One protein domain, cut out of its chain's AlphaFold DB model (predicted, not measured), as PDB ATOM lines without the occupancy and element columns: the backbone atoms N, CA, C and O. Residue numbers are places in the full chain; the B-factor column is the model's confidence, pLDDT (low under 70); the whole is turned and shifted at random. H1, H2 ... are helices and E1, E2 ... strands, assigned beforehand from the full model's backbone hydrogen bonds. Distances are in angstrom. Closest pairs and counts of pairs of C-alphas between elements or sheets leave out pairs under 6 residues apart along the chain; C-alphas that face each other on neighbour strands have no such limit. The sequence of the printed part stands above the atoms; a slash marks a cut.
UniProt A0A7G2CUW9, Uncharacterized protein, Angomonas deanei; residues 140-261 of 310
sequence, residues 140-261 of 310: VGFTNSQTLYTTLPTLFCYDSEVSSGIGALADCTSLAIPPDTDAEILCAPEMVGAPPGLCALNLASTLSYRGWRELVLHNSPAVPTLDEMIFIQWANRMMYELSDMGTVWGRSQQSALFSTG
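Overview. This is residues 140 to 261 of the 310 residues of an uncharacterized protein of Angomonas deanei (UniProt A0A7G2CUW9). A small sheet of three short strands forms one end, with H3 crossing over one of its faces and H2 standing up from that face. H1 runs beside H2, opposite ways, while the small H4 packs on H3 away from the sheet. The printed part has 122 residues, in the order H1, E1, E2, E3, H2, H3, H4; the sheet's order is E1, E3, E2, antiparallel, and the class is mostly helix. It is compact, with a radius of gyration of the C-alphas of 14.5 A and spans of 38 by 34 by 31 A.

Along the chain. E1 is residues 156 to 158, E3 198 to 201 and E2 185 to 187. H2, residues 202 to 218, and H3, 226 to 242, each measure 24.4 A. H1, residues 140 to 155, measures 22.1 A from C-alpha 140 at (-110.921, 14.631, 205.904). H4, residues 253 to 259, ends at C-alpha 259 at (-86.133, 26.249, 203.082).

Arrangement. N 157 and O 199 are 2.9 A apart across E1 and E3; N 186 and O 200 are 2.8 A apart across the hairpin E2 and E3. H3 on one face makes two layers, helix over sheet. H2 touches H3 at a steep tilt of 65 degrees, closest at C-alphas 205 and 239, 6.7 A. H1 touches H2 at a shallow tilt of 21 degrees, closest at C-alphas 155 and 204, 6.0 A. H4 touches H3, closest at C-alphas 258 and 236, 6.5 A. Every O i to N i+4 pair is within hydrogen-bond range in H2, H3 and H4; in H1, 9 of 12.

Size, cuts and confidence. The printed part has no cut. The link E1 to E2 is long, 26 residues. Residues 191 to 192 and 243 to 261 have pLDDT under 70.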
ATOM      1  N   VAL A 140    -111.133  14.353 207.332       87.38
ATOM      2  CA  VAL A 140    -110.921  14.631 205.904       87.38
ATOM      3  C   VAL A 140    -109.467  15.023 205.637       87.38
ATOM      4  O   VAL A 140    -108.869  14.570 204.664       87.38
ATOM      5  N   GLY A 141    -108.874  15.824 206.526       86.25
ATOM      6  CA  GLY A 141    -107.465  16.200 206.456       86.25
ATOM      7  C   GLY A 141    -106.539  14.993 206.557       86.25
ATOM      8  O   GLY A 141    -105.618  14.852 205.754       86.25
ATOM      9  N   PHE A 142    -106.842  14.086 207.486       89.44
ATOM     10  CA  PHE A 142    -106.110  12.836 207.649       89.44
ATOM     11  C   PHE A 142    -106.157  11.979 206.371       89.44
ATOM     12  O   PHE A 142    -105.110  11.667 205.804       89.44
ATOM     13  N   THR A 143    -107.346  11.680 205.840       91.69
ATOM     14  CA  THR A 143    -107.494  10.846 204.631       91.69
ATOM     15  C   THR A 143    -106.843  11.479 203.398       91.69
ATOM     16  O   THR A 143    -106.168  10.796 202.622       91.69
ATOM     17  N   ASN A 144    -106.985  12.797 203.231       89.31
ATOM     18  CA  ASN A 144    -106.360  13.519 202.124       89.31
ATOM     19  C   ASN A 144    -104.833  13.499 202.232       89.31
ATOM     20  O   ASN A 144    -104.157  13.300 201.225       89.31
ATOM     21  N   SER A 145    -104.287  13.651 203.443       90.69
ATOM     22  CA  SER A 145    -102.843  13.564 203.677       90.69
ATOM     23  C   SER A 145    -102.290  12.179 203.344       90.69
ATOM     24  O   SER A 145    -101.297  12.073 202.635       90.69
ATOM     25  N   GLN A 146    -102.989  11.115 203.744       92.19
ATOM     26  CA  GLN A 146    -102.572   9.743 203.474       92.19
ATOM     27  C   GLN A 146    -102.635   9.404 201.978       92.19
ATOM     28  O   GLN A 146    -101.751   8.740 201.433       92.19
ATOM     29  N   THR A 147    -103.654   9.911 201.281       90.88
ATOM     30  CA  THR A 147    -103.755   9.778 199.822       90.88
ATOM     31  C   THR A 147    -102.629  10.542 199.130       90.88
ATOM     32  O   THR A 147    -102.024  10.038 198.185       90.88
ATOM     33  N   LEU A 148    -102.288  11.738 199.616       88.25
ATOM     34  CA  LEU A 148    -101.159  12.495 199.090       88.25
ATOM     35  C   LEU A 148     -99.844  11.730 199.288       88.25
ATOM     36  O   LEU A 148     -99.083  11.620 198.340       88.25
ATOM     37  N   TYR A 149     -99.587  11.159 200.467       88.94
ATOM     38  CA  TYR A 149     -98.343  10.425 200.732       88.94
ATOM     39  C   TYR A 149     -98.185   9.175 199.873       88.94
ATOM     40  O   TYR A 149     -97.090   8.899 199.399       88.94
ATOM     41  N   THR A 150     -99.275   8.456 199.605       89.94
ATOM     42  CA  THR A 150     -99.235   7.261 198.746       89.94
ATOM     43  C   THR A 150     -99.147   7.601 197.260       89.94
ATOM     44  O   THR A 150     -98.575   6.834 196.487       89.94
ATOM     45  N   THR A 151     -99.670   8.758 196.844       88.19
ATOM     46  CA  THR A 151     -99.584   9.224 195.452       88.19
ATOM     47  C   THR A 151     -98.302   9.989 195.162       88.19
ATOM     48  O   THR A 151     -97.850   9.974 194.025       88.19
ATOM     49  N   LEU A 152     -97.672  10.621 196.156       86.81
ATOM     50  CA  LEU A 152     -96.477  11.434 195.949       86.81
ATOM     51  C   LEU A 152     -95.371  10.668 195.198       86.81
ATOM     52  O   LEU A 152     -94.912  11.198 194.191       86.81
ATOM     53  N   PRO A 153     -94.987   9.429 195.572       88.69
ATOM     54  CA  PRO A 153     -93.907   8.705 194.902       88.69
ATOM     55  C   PRO A 153     -94.187   8.404 193.430       88.69
ATOM     56  O   PRO A 153     -93.242   8.268 192.662       88.69
ATOM     57  N   THR A 154     -95.456   8.329 193.012       87.75
ATOM     58  CA  THR A 154     -95.819   8.060 191.608       87.75
ATOM     59  C   THR A 154     -95.662   9.287 190.710       87.75
ATOM     60  O   THR A 154     -95.672   9.164 189.488       87.75
ATOM     61  N   LEU A 155     -95.496  10.472 191.307       86.81
ATOM     62  CA  LEU A 155     -95.264  11.734 190.600       86.81
ATOM     63  C   LEU A 155     -93.775  12.012 190.357       86.81
ATOM     64  O   LEU A 155     -93.437  12.923 189.594       86.81
ATOM     65  N   PHE A 156     -92.903  11.247 191.017       89.88
ATOM     66  CA  PHE A 156     -91.458  11.320 190.875       89.88
ATOM     67  C   PHE A 156     -90.943  10.105 190.113       89.88
ATOM     68  O   PHE A 156     -91.486   9.005 190.182       89.88
ATOM     69  N   CYS A 157     -89.853  10.316 189.399       92.69
ATOM     70  CA  CYS A 157     -89.114   9.269 188.729       92.69
ATOM     71  C   CYS A 157     -87.619   9.543 188.878       92.69
ATOM     72  O   CYS A 157     -87.217  10.638 189.286       92.69
ATOM     73  N   TYR A 158     -86.793   8.546 188.590       94.19
ATOM     74  CA  TYR A 158     -85.350   8.743 188.524       94.19
ATOM     75  C   TYR A 158     -84.846   8.555 187.093       94.19
ATOM     76  O   TYR A 158     -85.372   7.741 186.336       94.19
ATOM     77  N   ASP A 159     -83.824   9.320 186.740       93.69
ATOM     78  CA  ASP A 159     -83.083   9.179 185.495       93.69
ATOM     79  C   ASP A 159     -81.969   8.135 185.675       93.69
ATOM     80  O   ASP A 159     -81.031   8.340 186.458       93.69
ATOM     81  N   SER A 160     -82.089   7.004 184.974       92.25
ATOM     82  CA  SER A 160     -81.132   5.896 185.046       92.25
ATOM     83  C   SER A 160     -79.781   6.205 184.404       92.25
ATOM     84  O   SER A 160     -78.806   5.507 184.688       92.25
ATOM     85  N   GLU A 161     -79.676   7.264 183.596       91.75
ATOM     86  CA  GLU A 161     -78.392   7.702 183.041       91.75
ATOM     87  C   GLU A 161     -77.531   8.426 184.086       91.75
ATOM     88  O   GLU A 161     -76.299   8.384 184.025       91.75
ATOM     89  N   VAL A 162     -78.170   9.087 185.055       88.81
ATOM     90  CA  VAL A 162     -77.503   9.944 186.050       88.81
ATOM     91  C   VAL A 162     -77.323   9.232 187.390       88.81
ATOM     92  O   VAL A 162     -76.339   9.473 188.090       88.81
ATOM     93  N   SER A 163     -78.265   8.365 187.767       87.56
ATOM     94  CA  SER A 163     -78.305   7.722 189.080       87.56
ATOM     95  C   SER A 163     -78.577   6.226 188.971       87.56
ATOM     96  O   SER A 163     -79.389   5.782 188.166       87.56
ATOM     97  N   SER A 164     -77.950   5.431 189.842       83.12
ATOM     98  CA  SER A 164     -78.112   3.970 189.899       83.12
ATOM     99  C   SER A 164     -79.427   3.509 190.555       83.12
ATOM    100  O   SER A 164     -79.487   2.404 191.093       83.12
ATOM    101  N   GLY A 165     -80.464   4.350 190.543       82.00
ATOM    102  CA  GLY A 165     -81.754   4.110 191.191       82.00
ATOM    103  C   GLY A 165     -81.885   4.767 192.566       82.00
ATOM    104  O   GLY A 165     -80.953   4.782 193.369       82.00
ATOM    105  N   ILE A 166     -83.077   5.307 192.843       83.06
ATOM    106  CA  ILE A 166     -83.433   5.942 194.120       83.06
ATOM    107  C   ILE A 166     -84.630   5.191 194.714       83.06
ATOM    108  O   ILE A 166     -85.779   5.453 194.363       83.06
ATOM    109  N   GLY A 167     -84.364   4.257 195.631       83.06
ATOM    110  CA  GLY A 167     -85.398   3.572 196.414       83.06
ATOM    111  C   GLY A 167     -86.521   2.949 195.568       83.06
ATOM    112  O   GLY A 167     -86.257   2.174 194.656       83.06
ATOM    113  N   ALA A 168     -87.772   3.282 195.905       83.44
ATOM    114  CA  ALA A 168     -88.988   2.753 195.278       83.44
ATOM    115  C   ALA A 168     -89.459   3.532 194.029       83.44
ATOM    116  O   ALA A 168     -90.590   3.335 193.585       83.44
ATOM    117  N   LEU A 169     -88.641   4.439 193.478       90.38
ATOM    118  CA  LEU A 169     -89.041   5.227 192.309       90.38
ATOM    119  C   LEU A 169     -88.897   4.415 191.029       90.38
ATOM    120  O   LEU A 169     -87.955   3.642 190.862       90.38
ATOM    121  N   ALA A 170     -89.828   4.636 190.107       93.00
ATOM    122  CA  ALA A 170     -89.736   4.109 188.758       93.00
ATOM    123  C   ALA A 170     -88.753   4.939 187.916       93.00
ATOM    124  O   ALA A 170     -88.529   6.126 188.174       93.00
ATOM    125  N   ASP A 171     -88.180   4.312 186.892       93.38
ATOM    126  CA  ASP A 171     -87.356   5.001 185.899       93.38
ATOM    127  C   ASP A 171     -88.240   5.970 185.092       93.38
ATOM    128  O   ASP A 171     -89.358   5.613 184.702       93.38
ATOM    129  N   CYS A 172     -87.764   7.184 184.820       91.75
ATOM    130  CA  CYS A 172     -88.496   8.171 184.025       91.75
ATOM    131  C   CYS A 172     -88.855   7.677 182.615       91.75
ATOM    132  O   CYS A 172     -89.860   8.113 182.061       91.75
ATOM    133  N   THR A 173     -88.096   6.734 182.053       90.38
ATOM    134  CA  THR A 173     -88.412   6.081 180.770       90.38
ATOM    135  C   THR A 173     -89.636   5.167 180.847       90.38
ATOM    136  O   THR A 173     -90.324   4.963 179.847       90.38
ATOM    137  N   SER A 174     -89.931   4.629 182.032       88.31
ATOM    138  CA  SER A 174     -91.090   3.765 182.279       88.31
ATOM    139  C   SER A 174     -92.362   4.546 182.610       88.31
ATOM    140  O   SER A 174     -93.462   3.987 182.581       88.31
ATOM    141  N   LEU A 175     -92.229   5.841 182.906       84.75
ATOM    142  CA  LEU A 175     -93.359   6.705 183.196       84.75
ATOM    143  C   LEU A 175     -94.094   6.999 181.884       84.75
ATOM    144  O   LEU A 175     -93.644   7.789 181.057       84.75
ATOM    145  N   ALA A 176     -95.227   6.326 181.678       75.12
ATOM    146  CA  ALA A 176     -96.069   6.518 180.505       75.12
ATOM    147  C   ALA A 176     -96.723   7.905 180.552       75.12
ATOM    148  O   ALA A 176     -97.833   8.073 181.056       75.12
ATOM    149  N   ILE A 177     -96.019   8.912 180.041       78.56
ATOM    150  CA  ILE A 177     -96.579  10.243 179.844       78.56
ATOM    151  C   ILE A 177     -97.541  10.156 178.659       78.56
ATOM    152  O   ILE A 177     -97.120   9.753 177.569       78.56
ATOM    153  N   PRO A 178     -98.827  10.504 178.838       78.38
ATOM    154  CA  PRO A 178     -99.760  10.561 177.727       78.38
ATOM    155  C   PRO A 178     -99.190  11.483 176.636       78.38
ATOM    156  O   PRO A 178     -98.821  12.618 176.945       78.38
ATOM    157  N   PRO A 179     -99.126  11.039 175.370       74.00
ATOM    158  CA  PRO A 179     -98.521  11.824 174.292       74.00
ATOM    159  C   PRO A 179     -99.231  13.166 174.050       74.00
ATOM    160  O   PRO A 179     -98.630  14.075 173.492       74.00
ATOM    161  N   ASP A 180    -100.481  13.297 174.505       78.94
ATOM    162  CA  ASP A 180    -101.291  14.516 174.394       78.94
ATOM    163  C   ASP A 180    -101.102  15.506 175.554       78.94
ATOM    164  O   ASP A 180    -101.732  16.563 175.580       78.94
ATOM    165  N   THR A 181    -100.264  15.181 176.539       78.00
ATOM    166  CA  THR A 181     -99.931  16.120 177.612       78.00
ATOM    167  C   THR A 181     -98.585  16.772 177.340       78.00
ATOM    168  O   THR A 181     -97.574  16.080 177.264       78.00
ATOM    169  N   ASP A 182     -98.556  18.110 177.283       80.94
ATOM    170  CA  ASP A 182     -97.338  18.941 177.319       80.94
ATOM    171  C   ASP A 182     -96.652  18.865 178.703       80.94
ATOM    172  O   ASP A 182     -96.318  19.868 179.337       80.94
ATOM    173  N   ALA A 183     -96.514  17.656 179.241       81.44
ATOM    174  CA  ALA A 183     -95.946  17.410 180.545       81.44
ATOM    175  C   ALA A 183     -94.421  17.471 180.443       81.44
ATOM    176  O   ALA A 183     -93.751  16.530 180.022       81.44
ATOM    177  N   GLU A 184     -93.866  18.611 180.838       88.00
ATOM    178  CA  GLU A 184     -92.428  18.772 180.996       88.00
ATOM    179  C   GLU A 184     -91.955  17.998 182.236       88.00
ATOM    180  O   GLU A 184     -92.477  18.188 183.340       88.00
ATOM    181  N   ILE A 185     -90.967  17.119 182.054       89.12
ATOM    182  CA  ILE A 185     -90.245  16.484 183.159       89.12
ATOM    183  C   ILE A 185     -89.122  17.428 183.583       89.12
ATOM    184  O   ILE A 185     -88.295  17.835 182.768       89.12
ATOM    185  N   LEU A 186     -89.089  17.763 184.868       88.81
ATOM    186  CA  LEU A 186     -88.097  18.645 185.463       88.81
ATOM    187  C   LEU A 186     -87.224  17.842 186.426       88.81
ATOM    188  O   LEU A 186     -87.727  17.229 187.367       88.81
ATOM    189  N   CYS A 187     -85.915  17.858 186.188       90.31
ATOM    190  CA  CYS A 187     -84.938  17.124 186.985       90.31
ATOM    191  C   CYS A 187     -84.178  18.038 187.945       90.31
ATOM    192  O   CYS A 187     -83.962  19.220 187.667       90.31
ATOM    193  N   ALA A 188     -83.778  17.474 189.083       87.75
ATOM    194  CA  ALA A 188     -83.050  18.171 190.126       87.75
ATOM    195  C   ALA A 188     -81.678  18.635 189.625       87.75
ATOM    196  O   ALA A 188     -80.882  17.807 189.172       87.75
ATOM    197  N   PRO A 189     -81.350  19.934 189.742       82.31
ATOM    198  CA  PRO A 189     -79.976  20.384 189.610       82.31
ATOM    199  C   PRO A 189     -79.113  19.799 190.736       82.31
ATOM    200  O   PRO A 189     -79.568  19.636 191.868       82.31
ATOM    201  N   GLU A 190     -77.829  19.592 190.453       78.56
ATOM    202  CA  GLU A 190     -76.842  18.985 191.365       78.56
ATOM    203  C   GLU A 190     -76.721  19.692 192.737       78.56
ATOM    204  O   GLU A 190     -76.286  19.097 193.718       78.56
ATOM    205  N   MET A 191     -77.148  20.956 192.849       61.22
ATOM    206  CA  MET A 191     -77.008  21.771 194.068       61.22
ATOM    207  C   MET A 191     -78.252  21.805 194.972       61.22
ATOM    208  O   MET A 191     -78.273  22.503 195.989       61.22
ATOM    209  N   VAL A 192     -79.304  21.063 194.632       64.81
ATOM    210  CA  VAL A 192     -80.627  21.240 195.250       64.81
ATOM    211  C   VAL A 192     -80.838  20.327 196.456       64.81
ATOM    212  O   VAL A 192     -81.930  20.271 196.992       64.81
ATOM    213  N   GLY A 193     -79.815  19.625 196.954       75.94
ATOM    214  CA  GLY A 193     -79.921  18.756 198.142       75.94
ATOM    215  C   GLY A 193     -80.914  17.591 198.016       75.94
ATOM    216  O   GLY A 193     -81.005  16.773 198.927       75.94
ATOM    217  N   ALA A 194     -81.637  17.507 196.900       85.69
ATOM    218  CA  ALA A 194     -82.237  16.297 196.386       85.69
ATOM    219  C   ALA A 194     -81.142  15.461 195.695       85.69
ATOM    220  O   ALA A 194     -80.170  16.033 195.189       85.69
ATOM    221  N   PRO A 195     -81.277  14.127 195.665       88.19
ATOM    222  CA  PRO A 195     -80.330  13.276 194.964       88.19
ATOM    223  C   PRO A 195     -80.265  13.634 193.468       88.19
ATOM    224  O   PRO A 195     -81.307  13.924 192.866       88.19
ATOM    225  N   PRO A 196     -79.073  13.600 192.845       89.12
ATOM    226  CA  PRO A 196     -78.949  13.805 191.407       89.12
ATOM    227  C   PRO A 196     -79.747  12.737 190.648       89.12
ATOM    228  O   PRO A 196     -79.833  11.586 191.075       89.12
ATOM    229  N   GLY A 197     -80.357  13.134 189.531       89.81
ATOM    230  CA  GLY A 197     -81.211  12.257 188.724       89.81
ATOM    231  C   GLY A 197     -82.649  12.117 189.230       89.81
ATOM    232  O   GLY A 197     -83.440  11.453 188.573       89.81
ATOM    233  N   LEU A 198     -83.032  12.743 190.350       91.88
ATOM    234  CA  LEU A 198     -84.440  12.822 190.744       91.88
ATOM    235  C   LEU A 198     -85.193  13.778 189.809       91.88
ATOM    236  O   LEU A 198     -84.824  14.947 189.690       91.88
ATOM    237  N   CYS A 199     -86.276  13.313 189.197       92.19
ATOM    238  CA  CYS A 199     -87.110  14.111 188.311       92.19
ATOM    239  C   CYS A 199     -88.586  14.044 188.708       92.19
ATOM    240  O   CYS A 199     -89.039  13.103 189.359       92.19
ATOM    241  N   ALA A 200     -89.345  15.063 188.321       91.12
ATOM    242  CA  ALA A 200     -90.776  15.153 188.569       91.12
ATOM    243  C   ALA A 200     -91.508  15.718 187.353       91.12
ATOM    244  O   ALA A 200     -90.981  16.556 186.620       91.12
ATOM    245  N   LEU A 201     -92.758  15.300 187.165       88.38
ATOM    246  CA  LEU A 201     -93.666  15.933 186.208       88.38
ATOM    247  C   LEU A 201     -94.029  17.341 186.704       88.38
ATOM    248  O   LEU A 201     -94.593  17.472 187.788       88.38
ATOM    249  N   ASN A 202     -93.782  18.385 185.907       84.94
ATOM    250  CA  ASN A 202     -94.001  19.791 186.293       84.94
ATOM    251  C   ASN A 202     -95.434  20.070 186.796       84.94
ATOM    252  O   ASN A 202     -95.664  20.732 187.813       84.94
ATOM    253  N   LEU A 203     -96.431  19.525 186.091       82.75
ATOM    254  CA  LEU A 203     -97.832  19.665 186.484       82.75
ATOM    255  C   LEU A 203     -98.097  18.987 187.832       82.75
ATOM    256  O   LEU A 203     -98.734  19.568 188.711       82.75
ATOM    257  N   ALA A 204     -97.583  17.772 188.004       79.00
ATOM    258  CA  ALA A 204     -97.793  16.982 189.205       79.00
ATOM    259  C   ALA A 204     -97.110  17.601 190.426       79.00
ATOM    260  O   ALA A 204     -97.711  17.671 191.495       79.00
ATOM    261  N   SER A 205     -95.889  18.110 190.257       77.81
ATOM    262  CA  SER A 205     -95.135  18.776 191.313       77.81
ATOM    263  C   SER A 205     -95.792  20.101 191.727       77.81
ATOM    264  O   SER A 205     -95.871  20.432 192.910       77.81
ATOM    265  N   THR A 206     -96.366  20.839 190.770       80.62
ATOM    266  CA  THR A 206     -97.143  22.055 191.056       80.62
ATOM    267  C   THR A 206     -98.433  21.746 191.817       80.62
ATOM    268  O   THR A 206     -98.775  22.447 192.774       80.62
ATOM    269  N   LEU A 207     -99.156  20.702 191.405       79.56
ATOM    270  CA  LEU A 207    -100.384  20.270 192.070       79.56
ATOM    271  C   LEU A 207    -100.108  19.718 193.470       79.56
ATOM    272  O   LEU A 207    -100.840  20.064 194.394       79.56
ATOM    273  N   SER A 208     -99.042  18.934 193.651       78.94
ATOM    274  CA  SER A 208     -98.661  18.400 194.960       78.94
ATOM    275  C   SER A 208     -98.243  19.511 195.918       78.94
ATOM    276  O   SER A 208     -98.699  19.522 197.057       78.94
ATOM    277  N   TYR A 209     -97.486  20.510 195.450       81.88
ATOM    278  CA  TYR A 209     -97.138  21.682 196.254       81.88
ATOM    279  C   TYR A 209     -98.374  22.474 196.693       81.88
ATOM    280  O   TYR A 209     -98.518  22.804 197.871       81.88
ATOM    281  N   ARG A 210     -99.295  22.764 195.762       82.75
ATOM    282  CA  ARG A 210    -100.553  23.455 196.091       82.75
ATOM    283  C   ARG A 210    -101.395  22.637 197.066       82.75
ATOM    284  O   ARG A 210    -101.849  23.184 198.064       82.75
ATOM    285  N   GLY A 211    -101.552  21.340 196.808       82.00
ATOM    286  CA  GLY A 211    -102.292  20.427 197.673       82.00
ATOM    287  C   GLY A 211    -101.704  20.370 199.079       82.00
ATOM    288  O   GLY A 211    -102.434  20.526 200.052       82.00
ATOM    289  N   TRP A 212    -100.381  20.242 199.193       81.69
ATOM    290  CA  TRP A 212     -99.677  20.224 200.473       81.69
ATOM    291  C   TRP A 212     -99.829  21.536 201.238       81.69
ATOM    292  O   TRP A 212    -100.130  21.532 202.429       81.69
ATOM    293  N   ARG A 213     -99.680  22.671 200.550       82.38
ATOM    294  CA  ARG A 213     -99.856  23.995 201.150       82.38
ATOM    295  C   ARG A 213    -101.261  24.172 201.722       82.38
ATOM    296  O   ARG A 213    -101.393  24.586 202.869       82.38
ATOM    297  N   GLU A 214    -102.294  23.856 200.947       82.38
ATOM    298  CA  GLU A 214    -103.686  23.956 201.402       82.38
ATOM    299  C   GLU A 214    -103.974  22.990 202.560       82.38
ATOM    300  O   GLU A 214    -104.641  23.341 203.534       82.38
ATOM    301  N   LEU A 215    -103.415  21.780 202.493       83.06
ATOM    302  CA  LEU A 215    -103.586  20.757 203.514       83.06
ATOM    303  C   LEU A 215    -102.972  21.177 204.855       83.06
ATOM    304  O   LEU A 215    -103.661  21.096 205.866       83.06
ATOM    305  N   VAL A 216    -101.726  21.662 204.856       80.81
ATOM    306  CA  VAL A 216    -101.003  22.084 206.070       80.81
ATOM    307  C   VAL A 216    -101.621  23.335 206.694       80.81
ATOM    308  O   VAL A 216    -101.657  23.462 207.913       80.81
ATOM    309  N   LEU A 217    -102.122  24.269 205.879       80.38
ATOM    310  CA  LEU A 217    -102.722  25.504 206.393       80.38
ATOM    311  C   LEU A 217    -104.091  25.271 207.037       80.38
ATOM    312  O   LEU A 217    -104.457  25.973 207.984       80.38
ATOM    313  N   HIS A 218    -104.863  24.317 206.515       78.62
ATOM    314  CA  HIS A 218    -106.263  24.170 206.895       78.62
ATOM    315  C   HIS A 218    -106.581  22.926 207.713       78.62
ATOM    316  O   HIS A 218    -107.642  22.899 208.341       78.62
ATOM    317  N   ASN A 219    -105.693  21.936 207.752       81.69
ATOM    318  CA  ASN A 219    -105.943  20.661 208.405       81.69
ATOM    319  C   ASN A 219    -104.733  20.192 209.214       81.69
ATOM    320  O   ASN A 219    -103.603  20.591 208.957       81.69
ATOM    321  N   SER A 220    -104.985  19.289 210.158       82.69
ATOM    322  CA  SER A 220    -103.942  18.514 210.831       82.69
ATOM    323  C   SER A 220    -103.618  17.293 209.961       82.69
ATOM    324  O   SER A 220    -104.447  16.377 209.902       82.69
ATOM    325  N   PRO A 221    -102.491  17.275 209.223       84.88
ATOM    326  CA  PRO A 221    -102.142  16.135 208.385       84.88
ATOM    327  C   PRO A 221    -101.775  14.922 209.249       84.88
ATOM    328  O   PRO A 221    -101.347  15.063 210.397       84.88
ATOM    329  N   ALA A 222    -101.906  13.723 208.685       88.69
ATOM    330  CA  ALA A 222    -101.322  12.525 209.267       88.69
ATOM    331  C   ALA A 222     -99.802  12.696 209.383       88.69
ATOM    332  O   ALA A 222     -99.170  13.320 208.524       88.69
ATOM    333  N   VAL A 223     -99.218  12.128 210.437       89.06
ATOM    334  CA  VAL A 223     -97.765  12.115 210.618       89.06
ATOM    335  C   VAL A 223     -97.165  11.188 209.554       89.06
ATOM    336  O   VAL A 223     -97.496  10.001 209.567       89.06
ATOM    337  N   PRO A 224     -96.333  11.699 208.629       89.94
ATOM    338  CA  PRO A 224     -95.694  10.858 207.629       89.94
ATOM    339  C   PRO A 224     -94.656   9.944 208.286       89.94
ATOM    340  O   PRO A 224     -94.055  10.276 209.311       89.94
ATOM    341  N   THR A 225     -94.411   8.799 207.665       91.19
ATOM    342  CA  THR A 225     -93.247   7.957 207.951       91.19
ATOM    343  C   THR A 225     -91.947   8.689 207.595       91.19
ATOM    344  O   THR A 225     -91.950   9.708 206.899       91.19
ATOM    345  N   LEU A 226     -90.806   8.180 208.073       89.75
ATOM    346  CA  LEU A 226     -89.500   8.789 207.795       89.75
ATOM    347  C   LEU A 226     -89.229   8.900 206.284       89.75
ATOM    348  O   LEU A 226     -88.799   9.954 205.821       89.75
ATOM    349  N   ASP A 227     -89.530   7.846 205.528       87.94
ATOM    350  CA  ASP A 227     -89.315   7.811 204.079       87.94
ATOM    351  C   ASP A 227     -90.219   8.818 203.355       87.94
ATOM    352  O   ASP A 227     -89.756   9.585 202.511       87.94
ATOM    353  N   GLU A 228     -91.497   8.891 203.741       88.06
ATOM    354  CA  GLU A 228     -92.437   9.884 203.210       88.06
ATOM    355  C   GLU A 228     -91.976  11.314 203.519       88.06
ATOM    356  O   GLU A 228     -92.031  12.182 202.650       88.06
ATOM    357  N   MET A 229     -91.461  11.566 204.726       87.50
ATOM    358  CA  MET A 229     -90.924  12.873 205.102       87.50
ATOM    359  C   MET A 229     -89.724  13.266 204.232       87.50
ATOM    360  O   MET A 229     -89.650  14.412 203.786       87.50
ATOM    361  N   ILE A 230     -88.816  12.329 203.943       86.12
ATOM    362  CA  ILE A 230     -87.673  12.556 203.048       86.12
ATOM    363  C   ILE A 230     -88.161  12.900 201.631       86.12
ATOM    364  O   ILE A 230     -87.691  13.872 201.033       86.12
ATOM    365  N   PHE A 231     -89.162  12.185 201.113       85.69
ATOM    366  CA  PHE A 231     -89.745  12.496 199.805       85.69
ATOM    367  C   PHE A 231     -90.419  13.863 199.762       85.69
ATOM    368  O   PHE A 231     -90.210  14.622 198.817       85.69
ATOM    369  N   ILE A 232     -91.191  14.214 200.791       85.19
ATOM    370  CA  ILE A 232     -91.829  15.530 200.904       85.19
ATOM    371  C   ILE A 232     -90.768  16.636 200.952       85.19
ATOM    372  O   ILE A 232     -90.955  17.698 200.354       85.19
ATOM    373  N   GLN A 233     -89.637  16.405 201.625       85.62
ATOM    374  CA  GLN A 233     -88.514  17.343 201.648       85.62
ATOM    375  C   GLN A 233     -87.911  17.550 200.259       85.62
ATOM    376  O   GLN A 233     -87.755  18.694 199.828       85.62
ATOM    377  N   TRP A 234     -87.616  16.468 199.534       85.94
ATOM    378  CA  TRP A 234     -87.095  16.557 198.169       85.94
ATOM    379  C   TRP A 234     -88.092  17.222 197.219       85.94
ATOM    380  O   TRP A 234     -87.704  18.108 196.460       85.94
ATOM    381  N   ALA A 235     -89.376  16.870 197.315       83.94
ATOM    382  CA  ALA A 235     -90.458  17.452 196.528       83.94
ATOM    383  C   ALA A 235     -90.572  18.968 196.736       83.94
ATOM    384  O   ALA A 235     -90.594  19.734 195.771       83.94
ATOM    385  N   ASN A 236     -90.597  19.414 197.995       81.44
ATOM    386  CA  ASN A 236     -90.673  20.836 198.325       81.44
ATOM    387  C   ASN A 236     -89.435  21.594 197.844       81.44
ATOM    388  O   ASN A 236     -89.562  22.694 197.303       81.44
ATOM    389  N   ARG A 237     -88.245  21.008 198.002       80.00
ATOM    390  CA  ARG A 237     -86.996  21.651 197.593       80.00
ATOM    391  C   ARG A 237     -86.862  21.746 196.072       80.00
ATOM    392  O   ARG A 237     -86.482  22.795 195.566       80.00
ATOM    393  N   MET A 238     -87.273  20.704 195.351       80.81
ATOM    394  CA  MET A 238     -87.417  20.725 193.894       80.81
ATOM    395  C   MET A 238     -88.358  21.839 193.442       80.81
ATOM    396  O   MET A 238     -88.014  22.641 192.578       80.81
ATOM    397  N   MET A 239     -89.532  21.934 194.063       77.00
ATOM    398  CA  MET A 239     -90.518  22.947 193.707       77.00
ATOM    399  C   MET A 239     -90.047  24.368 193.980       77.00
ATOM    400  O   MET A 239     -90.327  25.257 193.178       77.00
ATOM    401  N   TYR A 240     -89.319  24.586 195.073       76.12
ATOM    402  CA  TYR A 240     -88.770  25.896 195.405       76.12
ATOM    403  C   TYR A 240     -87.851  26.434 194.297       76.12
ATOM    404  O   TYR A 240     -87.960  27.597 193.911       76.12
ATOM    405  N   GLU A 241     -87.005  25.572 193.735       75.44
ATOM    406  CA  GLU A 241     -86.084  25.932 192.652       75.44
ATOM    407  C   GLU A 241     -86.800  26.070 191.303       75.44
ATOM    408  O   GLU A 241     -86.583  27.035 190.568       75.44
ATOM    409  N   LEU A 242     -87.699  25.134 190.981       70.56
ATOM    410  CA  LEU A 242     -88.402  25.108 189.693       70.56
ATOM    411  C   LEU A 242     -89.405  26.248 189.529       70.56
ATOM    412  O   LEU A 242     -89.618  26.732 188.419       70.56
ATOM    413  N   SER A 243     -90.013  26.698 190.625       69.31
ATOM    414  CA  SER A 243     -90.984  27.792 190.595       69.31
ATOM    415  C   SER A 243     -90.351  29.176 190.394       69.31
ATOM    416  O   SER A 243     -91.083  30.166 190.413       69.31
ATOM    417  N   ASP A 244     -89.025  29.266 190.193       61.03
ATOM    418  CA  ASP A 244     -88.256  30.519 190.102       61.03
ATOM    419  C   ASP A 244     -88.724  31.530 191.165       61.03
ATOM    420  O   ASP A 244     -88.835  32.744 190.951       61.03
ATOM    421  N   MET A 245     -88.999  31.021 192.375       54.72
ATOM    422  CA  MET A 245     -89.324  31.842 193.538       54.72
ATOM    423  C   MET A 245     -88.107  32.639 194.031       54.72
ATOM    424  O   MET A 245     -88.162  33.266 195.084       54.72
ATOM    425  N   GLY A 246     -87.054  32.770 193.216       44.56
ATOM    426  CA  GLY A 246     -86.066  33.842 193.309       44.56
ATOM    427  C   GLY A 246     -86.668  35.257 193.269       44.56
ATOM    428  O   GLY A 246     -85.949  36.219 193.521       44.56
ATOM    429  N   THR A 247     -87.972  35.412 193.010       44.12
ATOM    430  CA  THR A 247     -88.736  36.658 193.220       44.12
ATOM    431  C   THR A 247     -89.386  36.779 194.608       44.12
ATOM    432  O   THR A 247     -89.740  37.882 195.021       44.12
ATOM    433  N   VAL A 248     -89.454  35.702 195.398       46.19
ATOM    434  CA  VAL A 248     -89.857  35.717 196.816       46.19
ATOM    435  C   VAL A 248     -88.647  36.087 197.686       46.19
ATOM    436  O   VAL A 248     -88.271  35.411 198.635       46.19
ATOM    437  N   TRP A 249     -88.035  37.232 197.376       44.38
ATOM    438  CA  TRP A 249     -87.153  37.949 198.308       44.38
ATOM    439  C   TRP A 249     -87.913  38.512 199.514       44.38
ATOM    440  O   TRP A 249     -87.310  38.997 200.474       44.38
ATOM    441  N   GLY A 250     -89.245  38.426 199.503       47.31
ATOM    442  CA  GLY A 250     -90.022  38.550 200.721       47.31
ATOM    443  C   GLY A 250     -89.601  37.439 201.673       47.31
ATOM    444  O   GLY A 250     -89.942  36.280 201.450       47.31
ATOM    445  N   ARG A 251     -88.876  37.797 202.739       47.09
ATOM    446  CA  ARG A 251     -88.648  36.991 203.951       47.09
ATOM    447  C   ARG A 251     -89.988  36.648 204.620       47.09
ATOM    448  O   ARG A 251     -90.273  37.084 205.730       47.09
ATOM    449  N   SER A 252     -90.862  35.946 203.917       56.97
ATOM    450  CA  SER A 252     -92.120  35.466 204.454       56.97
ATOM    451  C   SER A 252     -91.816  34.234 205.300       56.97
ATOM    452  O   SER A 252     -90.920  33.455 204.972       56.97
ATOM    453  N   GLN A 253     -92.549  34.037 206.396       54.31
ATOM    454  CA  GLN A 253     -92.406  32.838 207.233       54.31
ATOM    455  C   GLN A 253     -92.580  31.538 206.427       54.31
ATOM    456  O   GLN A 253     -92.010  30.510 206.782       54.31
ATOM    457  N   GLN A 254     -93.290  31.601 205.297       53.03
ATOM    458  CA  GLN A 254     -93.462  30.486 204.369       53.03
ATOM    459  C   GLN A 254     -92.127  30.080 203.731       53.03
ATOM    460  O   GLN A 254     -91.830  28.895 203.645       53.03
ATOM    461  N   SER A 255     -91.265  31.037 203.376       56.22
ATOM    462  CA  SER A 255     -89.946  30.762 202.792       56.22
ATOM    463  C   SER A 255     -89.037  29.998 203.767       56.22
ATOM    464  O   SER A 255     -88.298  29.112 203.351       56.22
ATOM    465  N   ALA A 256     -89.120  30.295 205.069       56.75
ATOM    466  CA  ALA A 256     -88.376  29.569 206.102       56.75
ATOM    467  C   ALA A 256     -88.902  28.137 206.287       56.75
ATOM    468  O   ALA A 256     -88.107  27.208 206.394       56.75
ATOM    469  N   LEU A 257     -90.227  27.962 206.245       58.25
ATOM    470  CA  LEU A 257     -90.900  26.667 206.387       58.25
ATOM    471  C   LEU A 257     -90.529  25.688 205.259       58.25
ATOM    472  O   LEU A 257     -90.399  24.490 205.492       58.25
ATOM    473  N   PHE A 258     -90.297  26.204 204.048       56.69
ATOM    474  CA  PHE A 258     -89.897  25.397 202.891       56.69
ATOM    475  C   PHE A 258     -88.377  25.307 202.691       56.69
ATOM    476  O   PHE A 258     -87.902  24.324 202.127       56.69
ATOM    477  N   SER A 259     -87.597  26.273 203.188       56.75
ATOM    478  CA  SER A 259     -86.133  26.249 203.082       56.75
ATOM    479  C   SER A 259     -85.474  25.245 204.028       56.75
ATOM    480  O   SER A 259     -84.397  24.748 203.701       56.75
ATOM    481  N   THR A 260     -86.058  24.961 205.197       57.53
ATOM    482  CA  THR A 260     -85.451  24.042 206.176       57.53
ATOM    483  C   THR A 260     -85.884  22.589 205.991       57.53
ATOM    484  O   THR A 260     -85.328  21.706 206.642       57.53
ATOM    485  N   GLY A 261     -86.891  22.322 205.147       51.28
ATOM    486  CA  GLY A 261     -87.472  20.984 204.962       51.28
ATOM    487  C   GLY A 261     -88.116  20.401 206.229       51.28
ATOM    488  O   GLY A 261     -88.553  19.252 206.245       51.28
TER     489      GLY A 261